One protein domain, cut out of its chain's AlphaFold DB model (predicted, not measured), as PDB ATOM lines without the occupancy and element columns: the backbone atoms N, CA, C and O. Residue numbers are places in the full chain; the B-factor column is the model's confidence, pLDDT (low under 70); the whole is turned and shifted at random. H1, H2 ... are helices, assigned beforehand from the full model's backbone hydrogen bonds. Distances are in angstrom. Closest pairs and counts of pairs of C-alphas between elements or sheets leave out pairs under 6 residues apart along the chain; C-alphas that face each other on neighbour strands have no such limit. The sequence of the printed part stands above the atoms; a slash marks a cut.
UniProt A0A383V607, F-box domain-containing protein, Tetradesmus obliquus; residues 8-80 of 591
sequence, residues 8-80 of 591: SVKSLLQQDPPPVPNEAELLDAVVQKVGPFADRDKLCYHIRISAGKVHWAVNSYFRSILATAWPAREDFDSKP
ATOM      1  N   SER A   8      42.129  21.866   1.300       75.12
ATOM      2  CA  SER A   8      41.994  23.125   2.048       75.12
ATOM      3  C   SER A   8      40.555  23.422   2.490       75.12
ATOM      4  O   SER A   8      40.349  23.889   3.605       75.12
ATOM      5  N   VAL A   9      39.548  23.127   1.657       72.94
ATOM      6  CA  VAL A   9      38.130  23.339   2.006       72.94
ATOM      7  C   VAL A   9      37.683  22.334   3.065       72.94
ATOM      8  O   VAL A   9      36.945  22.697   3.972       72.94
ATOM      9  N   LYS A  10      38.176  21.088   3.013       71.88
ATOM     10  CA  LYS A  10      37.931  20.108   4.086       71.88
ATOM     11  C   LYS A  10      38.566  20.546   5.404       71.88
ATOM     12  O   LYS A  10      37.903  20.451   6.424       71.88
ATOM     13  N   SER A  11      39.788  21.082   5.369       78.50
ATOM     14  CA  SER A  11      40.455  21.614   6.562       78.50
ATOM     15  C   SER A  11      39.698  22.798   7.172       78.50
ATOM     16  O   SER A  11      39.593  22.872   8.389       78.50
ATOM     17  N   LEU A  12      39.135  23.692   6.349       70.75
ATOM     18  CA  LEU A  12      38.282  24.799   6.811       70.75
ATOM     19  C   LEU A  12      36.945  24.301   7.387       70.75
ATOM     20  O   LEU A  12      36.490  24.813   8.401       70.75
ATOM     21  N   LEU A  13      36.340  23.269   6.791       73.56
ATOM     22  CA  LEU A  13      35.126  22.612   7.306       73.56
ATOM     23  C   LEU A  13      35.377  21.702   8.529       73.56
ATOM     24  O   LEU A  13      34.424  21.141   9.065       73.56
ATOM     25  N   GLN A  14      36.635  21.524   8.939       78.44
ATOM     26  CA  GLN A  14      37.054  20.760  10.121       78.44
ATOM     27  C   GLN A  14      37.596  21.648  11.250       78.44
ATOM     28  O   GLN A  14      37.915  21.134  12.318       78.44
ATOM     29  N   GLN A  15      37.713  22.960  11.032       87.31
ATOM     30  CA  GLN A  15      38.021  23.903  12.100       87.31
ATOM     31  C   GLN A  15      36.751  24.196  12.894       87.31
ATOM     32  O   GLN A  15      35.712  24.517  12.314       87.31
ATOM     33  N   ASP A  16      36.845  24.116  14.222       90.31
ATOM     34  CA  ASP A  16      35.794  24.642  15.080       90.31
ATOM     35  C   ASP A  16      35.595  26.137  14.782       90.31
ATOM     36  O   ASP A  16      36.577  26.886  14.706       90.31
ATOM     37  N   PRO A  17      34.344  26.603  14.619       92.81
ATOM     38  CA  PRO A  17      34.067  28.025  14.477       92.81
ATOM     39  C   PRO A  17      34.556  28.786  15.725       92.81
ATOM     40  O   PRO A  17      34.570  28.215  16.821       92.81
ATOM     41  N   PRO A  18      34.943  30.069  15.591       94.56
ATOM     42  CA  PRO A  18      35.447  30.853  16.713       94.56
ATOM     43  C   PRO A  18      34.380  31.014  17.812       94.56
ATOM     44  O   PRO A  18      33.187  31.095  17.498       94.56
ATOM     45  N   PRO A  19      34.786  31.070  19.096       95.94
ATOM     46  CA  PRO A  19      33.859  31.264  20.201       95.94
ATOM     47  C   PRO A  19      33.216  32.651  20.141       95.94
ATOM     48  O   PRO A  19      33.853  33.629  19.737       95.94
ATOM     49  N   VAL A  20      31.954  32.743  20.557       96.69
ATOM     50  CA  VAL A  20      31.201  34.011  20.534       96.69
ATOM     51  C   VAL A  20      31.246  34.735  21.887       96.69
ATOM     52  O   VAL A  20      31.366  34.089  22.931       96.69
ATOM     53  N   PRO A  21      31.101  36.074  21.922       97.00
ATOM     54  CA  PRO A  21      30.836  36.786  23.169       97.00
ATOM     55  C   PRO A  21      29.628  36.181  23.899       97.00
ATOM     56  O   PRO A  21      28.621  35.842  23.278       97.00
ATOM     57  N   ASN A  22      29.745  36.036  25.220       96.25
ATOM     58  CA  ASN A  22      28.717  35.491  26.112       96.25
ATOM     59  C   ASN A  22      28.238  34.062  25.753       96.25
ATOM     60  O   ASN A  22      27.120  33.673  26.089       96.25
ATOM     61  N   GLU A  23      29.090  33.246  25.120       96.88
ATOM     62  CA  GLU A  23      28.777  31.870  24.695       96.88
ATOM     63  C   GLU A  23      28.135  30.993  25.783       96.88
ATOM     64  O   GLU A  23      27.206  30.247  25.485       96.88
ATOM     65  N   ALA A  24      28.570  31.109  27.042       96.94
ATOM     66  CA  ALA A  24      27.988  30.367  28.163       96.94
ATOM     67  C   ALA A  24      26.530  30.777  28.457       96.94
ATOM     68  O   ALA A  24      25.665  29.914  28.595       96.94
ATOM     69  N   GLU A  25      26.238  32.083  28.481       96.62
ATOM     70  CA  GLU A  25      24.882  32.613  28.692       96.62
ATOM     71  C   GLU A  25      23.952  32.214  27.540       96.62
ATOM     72  O   GLU A  25      22.808  31.806  27.754       96.62
ATOM     73  N   LEU A  26      24.463  32.285  26.306       96.12
ATOM     74  CA  LEU A  26      23.755  31.859  25.102       96.12
ATOM     75  C   LEU A  26      23.481  30.351  25.126       96.12
ATOM     76  O   LEU A  26      22.375  29.935  24.784       96.12
ATOM     77  N   LEU A  27      24.447  29.540  25.564       96.69
ATOM     78  CA  LEU A  27      24.305  28.090  25.687       96.69
ATOM     79  C   LEU A  27      23.260  27.710  26.735       96.69
ATOM     80  O   LEU A  27      22.407  26.874  26.445       96.69
ATOM     81  N   ASP A  28      23.243  28.354  27.902       95.38
ATOM     82  CA  ASP A  28      22.221  28.085  28.920       95.38
ATOM     83  C   ASP A  28      20.831  28.589  28.498       95.38
ATOM     84  O   ASP A  28      19.843  27.867  28.660       95.38
ATOM     85  N   ALA A  29      20.735  29.754  27.845       93.06
ATOM     86  CA  ALA A  29      19.485  30.248  27.258       93.06
ATOM     87  C   ALA A  29      18.961  29.357  26.112       93.06
ATOM     88  O   ALA A  29      17.752  29.295  25.869       93.06
ATOM     89  N   VAL A  30      19.853  28.658  25.405       92.94
ATOM     90  CA  VAL A  30      19.520  27.657  24.385       92.94
ATOM     91  C   VAL A  30      19.099  26.331  25.034       92.94
ATOM     92  O   VAL A  30      18.040  25.809  24.688       92.94
ATOM     93  N   VAL A  31      19.839  25.816  26.022       94.56
ATOM     94  CA  VAL A  31      19.496  24.586  26.766       94.56
ATOM     95  C   VAL A  31      18.148  24.726  27.482       94.56
ATOM     96  O   VAL A  31      17.331  23.809  27.420       94.56
ATOM     97  N   GLN A  32      17.843  25.893  28.061       91.06
ATOM     98  CA  GLN A  32      16.533  26.187  28.659       91.06
ATOM     99  C   GLN A  32      15.373  26.062  27.649       91.06
ATOM    100  O   GLN A  32      14.250  25.738  28.032       91.06
ATOM    101  N   LYS A  33      15.630  26.319  26.360       87.56
ATOM    102  CA  LYS A  33      14.631  26.266  25.280       87.56
ATOM    103  C   LYS A  33      14.533  24.892  24.609       87.56
ATOM    104  O   LYS A  33      13.445  24.512  24.188       87.56
ATOM    105  N   VAL A  34      15.650  24.177  24.471       90.19
ATOM    106  CA  VAL A  34      15.725  22.861  23.803       90.19
ATOM    107  C   VAL A  34      15.381  21.717  24.764       90.19
ATOM    108  O   VAL A  34      14.742  20.749  24.356       90.19
ATOM    109  N   GLY A  35      15.773  21.840  26.033       91.31
ATOM    110  CA  GLY A  35      15.640  20.818  27.069       91.31
ATOM    111  C   GLY A  35      16.999  20.419  27.670       91.31
ATOM    112  O   GLY A  35      18.024  20.501  26.992       91.31
ATOM    113  N   PRO A  36      17.031  19.951  28.932       92.56
ATOM    114  CA  PRO A  36      18.272  19.720  29.682       92.56
ATOM    115  C   PRO A  36      19.111  18.537  29.175       92.56
ATOM    116  O   PRO A  36      20.285  18.436  29.517       92.56
ATOM    117  N   PHE A  37      18.528  17.637  28.378       91.06
ATOM    118  CA  PHE A  37      19.221  16.461  27.840       91.06
ATOM    119  C   PHE A  37      20.011  16.754  26.563       91.06
ATOM    120  O   PHE A  37      20.818  15.922  26.153       91.06
ATOM    121  N   ALA A  38      19.827  17.936  25.970       91.44
ATOM    122  CA  ALA A  38      20.490  18.327  24.739       91.44
ATOM    123  C   ALA A  38      22.023  18.239  24.837       91.44
ATOM    124  O   ALA A  38      22.627  18.459  25.890       91.44
ATOM    125  N   ASP A  39      22.664  17.904  23.724       94.50
ATOM    126  CA  ASP A  39      24.119  17.880  23.619       94.50
ATOM    127  C   ASP A  39      24.665  19.315  23.600       94.50
ATOM    128  O   ASP A  39      24.452  20.071  22.648       94.50
ATOM    129  N   ARG A  40      25.346  19.697  24.687       95.12
ATOM    130  CA  ARG A  40      25.883  21.050  24.878       95.12
ATOM    131  C   ARG A  40      26.981  21.395  23.873       95.12
ATOM    132  O   ARG A  40      27.086  22.567  23.524       95.12
ATOM    133  N   ASP A  41      27.719  20.419  23.358       94.88
ATOM    134  CA  ASP A  41      28.818  20.646  22.419       94.88
ATOM    135  C   ASP A  41      28.263  20.850  21.002       94.88
ATOM    136  O   ASP A  41      28.595  21.839  20.340       94.88
ATOM    137  N   LYS A  42      27.287  20.024  20.583       94.56
ATOM    138  CA  LYS A  42      26.486  20.273  19.365       94.56
ATOM    139  C   LYS A  42      25.777  21.632  19.431       94.56
ATOM    140  O   LYS A  42      25.766  22.369  18.442       94.56
ATOM    141  N   LEU A  43      25.171  21.986  20.570       95.31
ATOM    142  CA  LEU A  43      24.521  23.292  20.749       95.31
ATOM    143  C   LEU A  43      25.528  24.445  20.681       95.31
ATOM    144  O   LEU A  43      25.254  25.430  20.000       95.31
ATOM    145  N   CYS A  44      26.690  24.318  21.323       96.12
ATOM    146  CA  CYS A  44      27.764  25.309  21.285       96.12
ATOM    147  C   CYS A  44      28.258  25.544  19.847       96.12
ATOM    148  O   CYS A  44      28.248  26.683  19.372       96.12
ATOM    149  N   TYR A  45      28.552  24.477  19.099       95.50
ATOM    150  CA  TYR A  45      28.869  24.550  17.669       95.50
ATOM    151  C   TYR A  45      27.777  25.296  16.878       95.50
ATOM    152  O   TYR A  45      28.070  26.215  16.110       95.50
ATOM    153  N   HIS A  46      26.500  24.974  17.116       94.56
ATOM    154  CA  HIS A  46      25.384  25.652  16.453       94.56
ATOM    155  C   HIS A  46      25.205  27.129  16.868       94.56
ATOM    156  O   HIS A  46      24.751  27.932  16.048       94.56
ATOM    157  N   ILE A  47      25.600  27.525  18.081       96.19
ATOM    158  CA  ILE A  47      25.641  28.929  18.535       96.19
ATOM    159  C   ILE A  47      26.750  29.694  17.803       96.19
ATOM    160  O   ILE A  47      26.502  30.785  17.283       96.19
ATOM    161  N   ARG A  48      27.942  29.101  17.687       96.19
ATOM    162  CA  ARG A  48      29.093  29.715  17.014       96.19
ATOM    163  C   ARG A  48      28.862  29.921  15.515       96.19
ATOM    164  O   ARG A  48      28.972  31.052  15.046       96.19
ATOM    165  N   ILE A  49      28.424  28.896  14.766       93.12
ATOM    166  CA  ILE A  49      28.130  29.053  13.318       93.12
ATOM    167  C   ILE A  49      26.982  30.033  13.022       93.12
ATOM    168  O   ILE A  49      26.829  30.470  11.885       93.12
ATOM    169  N   SER A  50      26.146  30.352  14.016       92.44
ATOM    170  CA  SER A  50      25.044  31.310  13.883       92.44
ATOM    171  C   SER A  50      25.361  32.690  14.471       92.44
ATOM    172  O   SER A  50      24.456  33.520  14.590       92.44
ATOM    173  N   ALA A  51      26.629  32.950  14.818       92.94
ATOM    174  CA  ALA A  51      27.105  34.203  15.408       92.94
ATOM    175  C   ALA A  51      26.269  34.644  16.629       92.94
ATOM    176  O   ALA A  51      25.830  35.790  16.729       92.94
ATOM    177  N   GLY A  52      25.981  33.700  17.531       89.94
ATOM    178  CA  GLY A  52      25.234  33.944  18.769       89.94
ATOM    179  C   GLY A  52      23.711  34.047  18.616       89.94
ATOM    180  O   GLY A  52      23.004  34.231  19.609       89.94
ATOM    181  N   LYS A  53      23.156  33.902  17.404       90.69
ATOM    182  CA  LYS A  53      21.706  34.012  17.158       90.69
ATOM    183  C   LYS A  53      20.956  32.777  17.668       90.69
ATOM    184  O   LYS A  53      20.679  31.846  16.918       90.69
ATOM    185  N   VAL A  54      20.575  32.807  18.947       88.25
ATOM    186  CA  VAL A  54      19.841  31.763  19.699       88.25
ATOM    187  C   VAL A  54      18.803  30.988  18.869       88.25
ATOM    188  O   VAL A  54      18.793  29.758  18.903       88.25
ATOM    189  N   HIS A  55      17.928  31.656  18.106       82.88
ATOM    190  CA  HIS A  55      16.887  30.966  17.326       82.88
ATOM    191  C   HIS A  55      17.427  30.252  16.077       82.88
ATOM    192  O   HIS A  55      16.929  29.182  15.727       82.88
ATOM    193  N   TRP A  56      18.475  30.785  15.441       85.94
ATOM    194  CA  TRP A  56      19.198  30.106  14.359       85.94
ATOM    195  C   TRP A  56      19.979  28.898  14.888       85.94
ATOM    196  O   TRP A  56      19.952  27.841  14.253       85.94
ATOM    197  N   ALA A  57      20.617  29.022  16.057       88.62
ATOM    198  CA  ALA A  57      21.326  27.925  16.718       88.62
ATOM    199  C   ALA A  57      20.389  26.739  16.994       88.62
ATOM    200  O   ALA A  57      20.648  25.619  16.549       88.62
ATOM    201  N   VAL A  58      19.246  26.999  17.642       86.94
ATOM    202  CA  VAL A  58      18.246  25.966  17.955       86.94
ATOM    203  C   VAL A  58      17.695  25.307  16.690       86.94
ATOM    204  O   VAL A  58      17.673  24.078  16.596       86.94
ATOM    205  N   ASN A  59      17.288  26.095  15.690       83.19
ATOM    206  CA  ASN A  59      16.740  25.530  14.456       83.19
ATOM    207  C   ASN A  59      17.796  24.719  13.683       83.19
ATOM    208  O   ASN A  59      17.448  23.719  13.055       83.19
ATOM    209  N   SER A  60      19.079  25.086  13.773       86.38
ATOM    210  CA  SER A  60      20.188  24.323  13.181       86.38
ATOM    211  C   SER A  60      20.449  23.004  13.916       86.38
ATOM    212  O   SER A  60      20.576  21.974  13.257       86.38
ATOM    213  N   TYR A  61      20.424  23.004  15.253       91.06
ATOM    214  CA  TYR A  61      20.552  21.803  16.090       91.06
ATOM    215  C   TYR A  61      19.455  20.771  15.799       91.06
ATOM    216  O   TYR A  61      19.751  19.625  15.451       91.06
ATOM    217  N   PHE A  62      18.181  21.185  15.827       85.44
ATOM    218  CA  PHE A  62      17.071  20.283  15.500       85.44
ATOM    219  C   PHE A  62      17.133  19.780  14.051       85.44
ATOM    220  O   PHE A  62      16.838  18.612  13.796       85.44
ATOM    221  N   ARG A  63      17.552  20.621  13.095       81.25
ATOM    222  CA  ARG A  63      17.780  20.195  11.703       81.25
ATOM    223  C   ARG A  63      18.919  19.183  11.575       81.25
ATOM    224  O   ARG A  63      18.795  18.285  10.751       81.25
ATOM    225  N   SER A  64      19.982  19.312  12.366       87.00
ATOM    226  CA  SER A  64      21.122  18.388  12.380       87.00
ATOM    227  C   SER A  64      20.688  16.991  12.843       87.00
ATOM    228  O   SER A  64      20.779  16.023  12.084       87.00
ATOM    229  N   ILE A  65      20.079  16.901  14.030       85.44
ATOM    230  CA  ILE A  65      19.700  15.619  14.654       85.44
ATOM    231  C   ILE A  65      18.547  14.928  13.910       85.44
ATOM    232  O   ILE A  65      18.495  13.701  13.826       85.44
ATOM    233  N   LEU A  66      17.632  15.690  13.303       76.88
ATOM    234  CA  LEU A  66      16.561  15.128  12.471       76.88
ATOM    235  C   LEU A  66      17.004  14.841  11.020       76.88
ATOM    236  O   LEU A  66      16.222  14.285  10.248       76.88
ATOM    237  N   ALA A  67      18.240  15.196  10.644       76.56
ATOM    238  CA  ALA A  67      18.860  14.809   9.375       76.56
ATOM    239  C   ALA A  67      19.794  13.593   9.502       76.56
ATOM    240  O   ALA A  67      19.977  12.883   8.507       76.56
ATOM    241  N   THR A  68      20.353  13.315  10.686       78.38
ATOM    242  CA  THR A  68      21.016  12.031  10.967       78.38
ATOM    243  C   THR A  68      20.021  10.877  10.823       78.38
ATOM    244  O   THR A  68      18.894  10.945  11.310       78.38
ATOM    245  N   ALA A  69      20.421   9.821  10.103       53.00
ATOM    246  CA  ALA A  69      19.510   8.770   9.630       53.00
ATOM    247  C   ALA A  69      18.786   8.017  10.761       53.00
ATOM    248  O   ALA A  69      17.676   7.528  10.565       53.00
ATOM    249  N   TRP A  70      19.414   7.958  11.935       58.88
ATOM    250  CA  TRP A  70      18.751   7.787  13.220       58.88
ATOM    251  C   TRP A  70      19.013   9.080  14.006       58.88
ATOM    252  O   TRP A  70      20.185   9.443  14.133       58.88
ATOM    253  N   PRO A  71      17.994   9.788  14.531       58.72
ATOM    254  CA  PRO A  71      18.242  10.794  15.554       58.72
ATOM    255  C   PRO A  71      18.831  10.075  16.769       58.72
ATOM    256  O   PRO A  71      18.249   9.095  17.244       58.72
ATOM    257  N   ALA A  72      19.995  10.519  17.242       58.53
ATOM    258  CA  ALA A  72      20.632   9.920  18.407       58.53
ATOM    259  C   ALA A  72      19.686  10.057  19.607       58.53
ATOM    260  O   ALA A  72      19.373  11.167  20.039       58.53
ATOM    261  N   ARG A  73      19.194   8.923  20.127       61.34
ATOM    262  CA  ARG A  73      18.283   8.889  21.287       61.34
ATOM    263  C   ARG A  73      18.870   9.651  22.475       61.34
ATOM    264  O   ARG A  73      18.160  10.380  23.153       61.34
ATOM    265  N   GLU A  74      20.187   9.549  22.615       70.25
ATOM    266  CA  GLU A  74      21.089  10.293  23.499       70.25
ATOM    267  C   GLU A  74      20.812  11.805  23.615       70.25
ATOM    268  O   GLU A  74      21.071  12.372  24.674       70.25
ATOM    269  N   ASP A  75      20.291  12.461  22.572       73.62
ATOM    270  CA  ASP A  75      20.052  13.914  22.555       73.62
ATOM    271  C   ASP A  75      18.683  14.331  23.137       73.62
ATOM    272  O   ASP A  75      18.446  15.526  23.342       73.62
ATOM    273  N   PHE A  76      17.779  13.372  23.397       72.81
ATOM    274  CA  PHE A  76      16.400  13.627  23.854       72.81
ATOM    275  C   PHE A  76      15.891  12.692  24.961       72.81
ATOM    276  O   PHE A  76      15.050  13.116  25.758       72.81
ATOM    277  N   ASP A  77      16.367  11.448  25.027       74.94
ATOM    278  CA  ASP A  77      16.098  10.548  26.149       74.94
ATOM    279  C   ASP A  77      16.754  11.106  27.423       74.94
ATOM    280  O   ASP A  77      17.776  11.795  27.383       74.94
ATOM    281  N   SER A  78      16.175  10.803  28.588       69.75
ATOM    282  CA  SER A  78      16.764  11.203  29.865       69.75
ATOM    283  C   SER A  78      18.128  10.543  30.048       69.75
ATOM    284  O   SER A  78      18.204   9.348  30.339       69.75
ATOM    285  N   LYS A  79      19.201  11.331  29.898       68.75
ATOM    286  CA  LYS A  79      20.565  10.904  30.237       68.75
ATOM    287  C   LYS A  79      20.558  10.307  31.655       68.75
ATOM    288  O   LYS A  79      19.905  10.889  32.531       68.75
ATOM    289  N   PRO A  80      21.227   9.156  31.883       65.81
ATOM    290  CA  PRO A  80      21.287   8.538  33.204       65.81
ATOM    291  C   PRO A  80      21.765   9.575  34.219       65.81
ATOM    292  O   PRO A  80      22.609  10.411  33.894       65.81
TER     293      PRO A  80
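This is residues 8 to 80 of the 591 residues of the protein "F-box domain-containing protein" of Tetradesmus obliquus (UniProt A0A383V607). Three helices, H2, H3 and H4, pack crosswise on one another as a small triangular core, while the short helix H1 with the residues after it, 8 to 15, sticks out from this core as an arm. At the other end of the printed part a tail without a named element, residues 66 to 80, runs on past the end of H4 and then folds back. The printed part has 73 residues with four named helices, in the order H1, H2, H3, H4, and no named strand; its class is all helix, with 39 residues in the helices. It is compact, with a radius of gyration of the C-alphas of 12.6 A, and its C-alphas span 38 by 30 by 21 A.

Find C-alpha 8 at (41.994, 23.125, 2.048); here H1 begins, residues 8 to 12, 6.3 A from first to last C-alpha. Go on past a short link of 10 residues to C-alpha 23 at (28.777, 31.870, 24.695), where H2 begins; it holds residues 23 to 34 and is 15.9 A long. After a tight link of 5 residues you meet H3, residues 40 to 49, 14.2 A long. A tight link of 4 residues leads to H4, residues 54 to 65, 16.9 A long, which ends at C-alpha 65 at (19.700, 15.619, 14.654).

Start from H1, which is apart from H2, H3 and H4. Then look at Leu 27 and Cys 44, whose C-alphas, 6.3 A apart, are the closest of H2 and H3; these helices touch at a steep tilt of 66 degrees and run opposite ways. H3 and H4 touch with 15 pairs of C-alphas within 8 A, the closest being those of His 46 and Ala 57 at 4.7 A; their steep tilt is 60 degrees, opposite ways. H4 touches H2 with residues 54 to 58 alone, and the closest C-alphas are those of Val 30 and Val 54, 6.2 A apart; the steep tilt is 62 degrees, the same way. In the backbones of H1, H3 and H4 every O i to N i+4 pair is within hydrogen-bond range; in H2 it is 7 of 8.

The two C-alphas farthest apart are those of Ser 8 and Pro 80, at 40.2 A. Leave out residues 8 to 15, which stand free, and the remaining 65 residues span 31 by 23 by 19 A. The printed part has no cut, and no link between its helices is long. The mean pLDDT of the printed part is 85.3; look for values under 70 at residues 69 to 73 and 78 to 80.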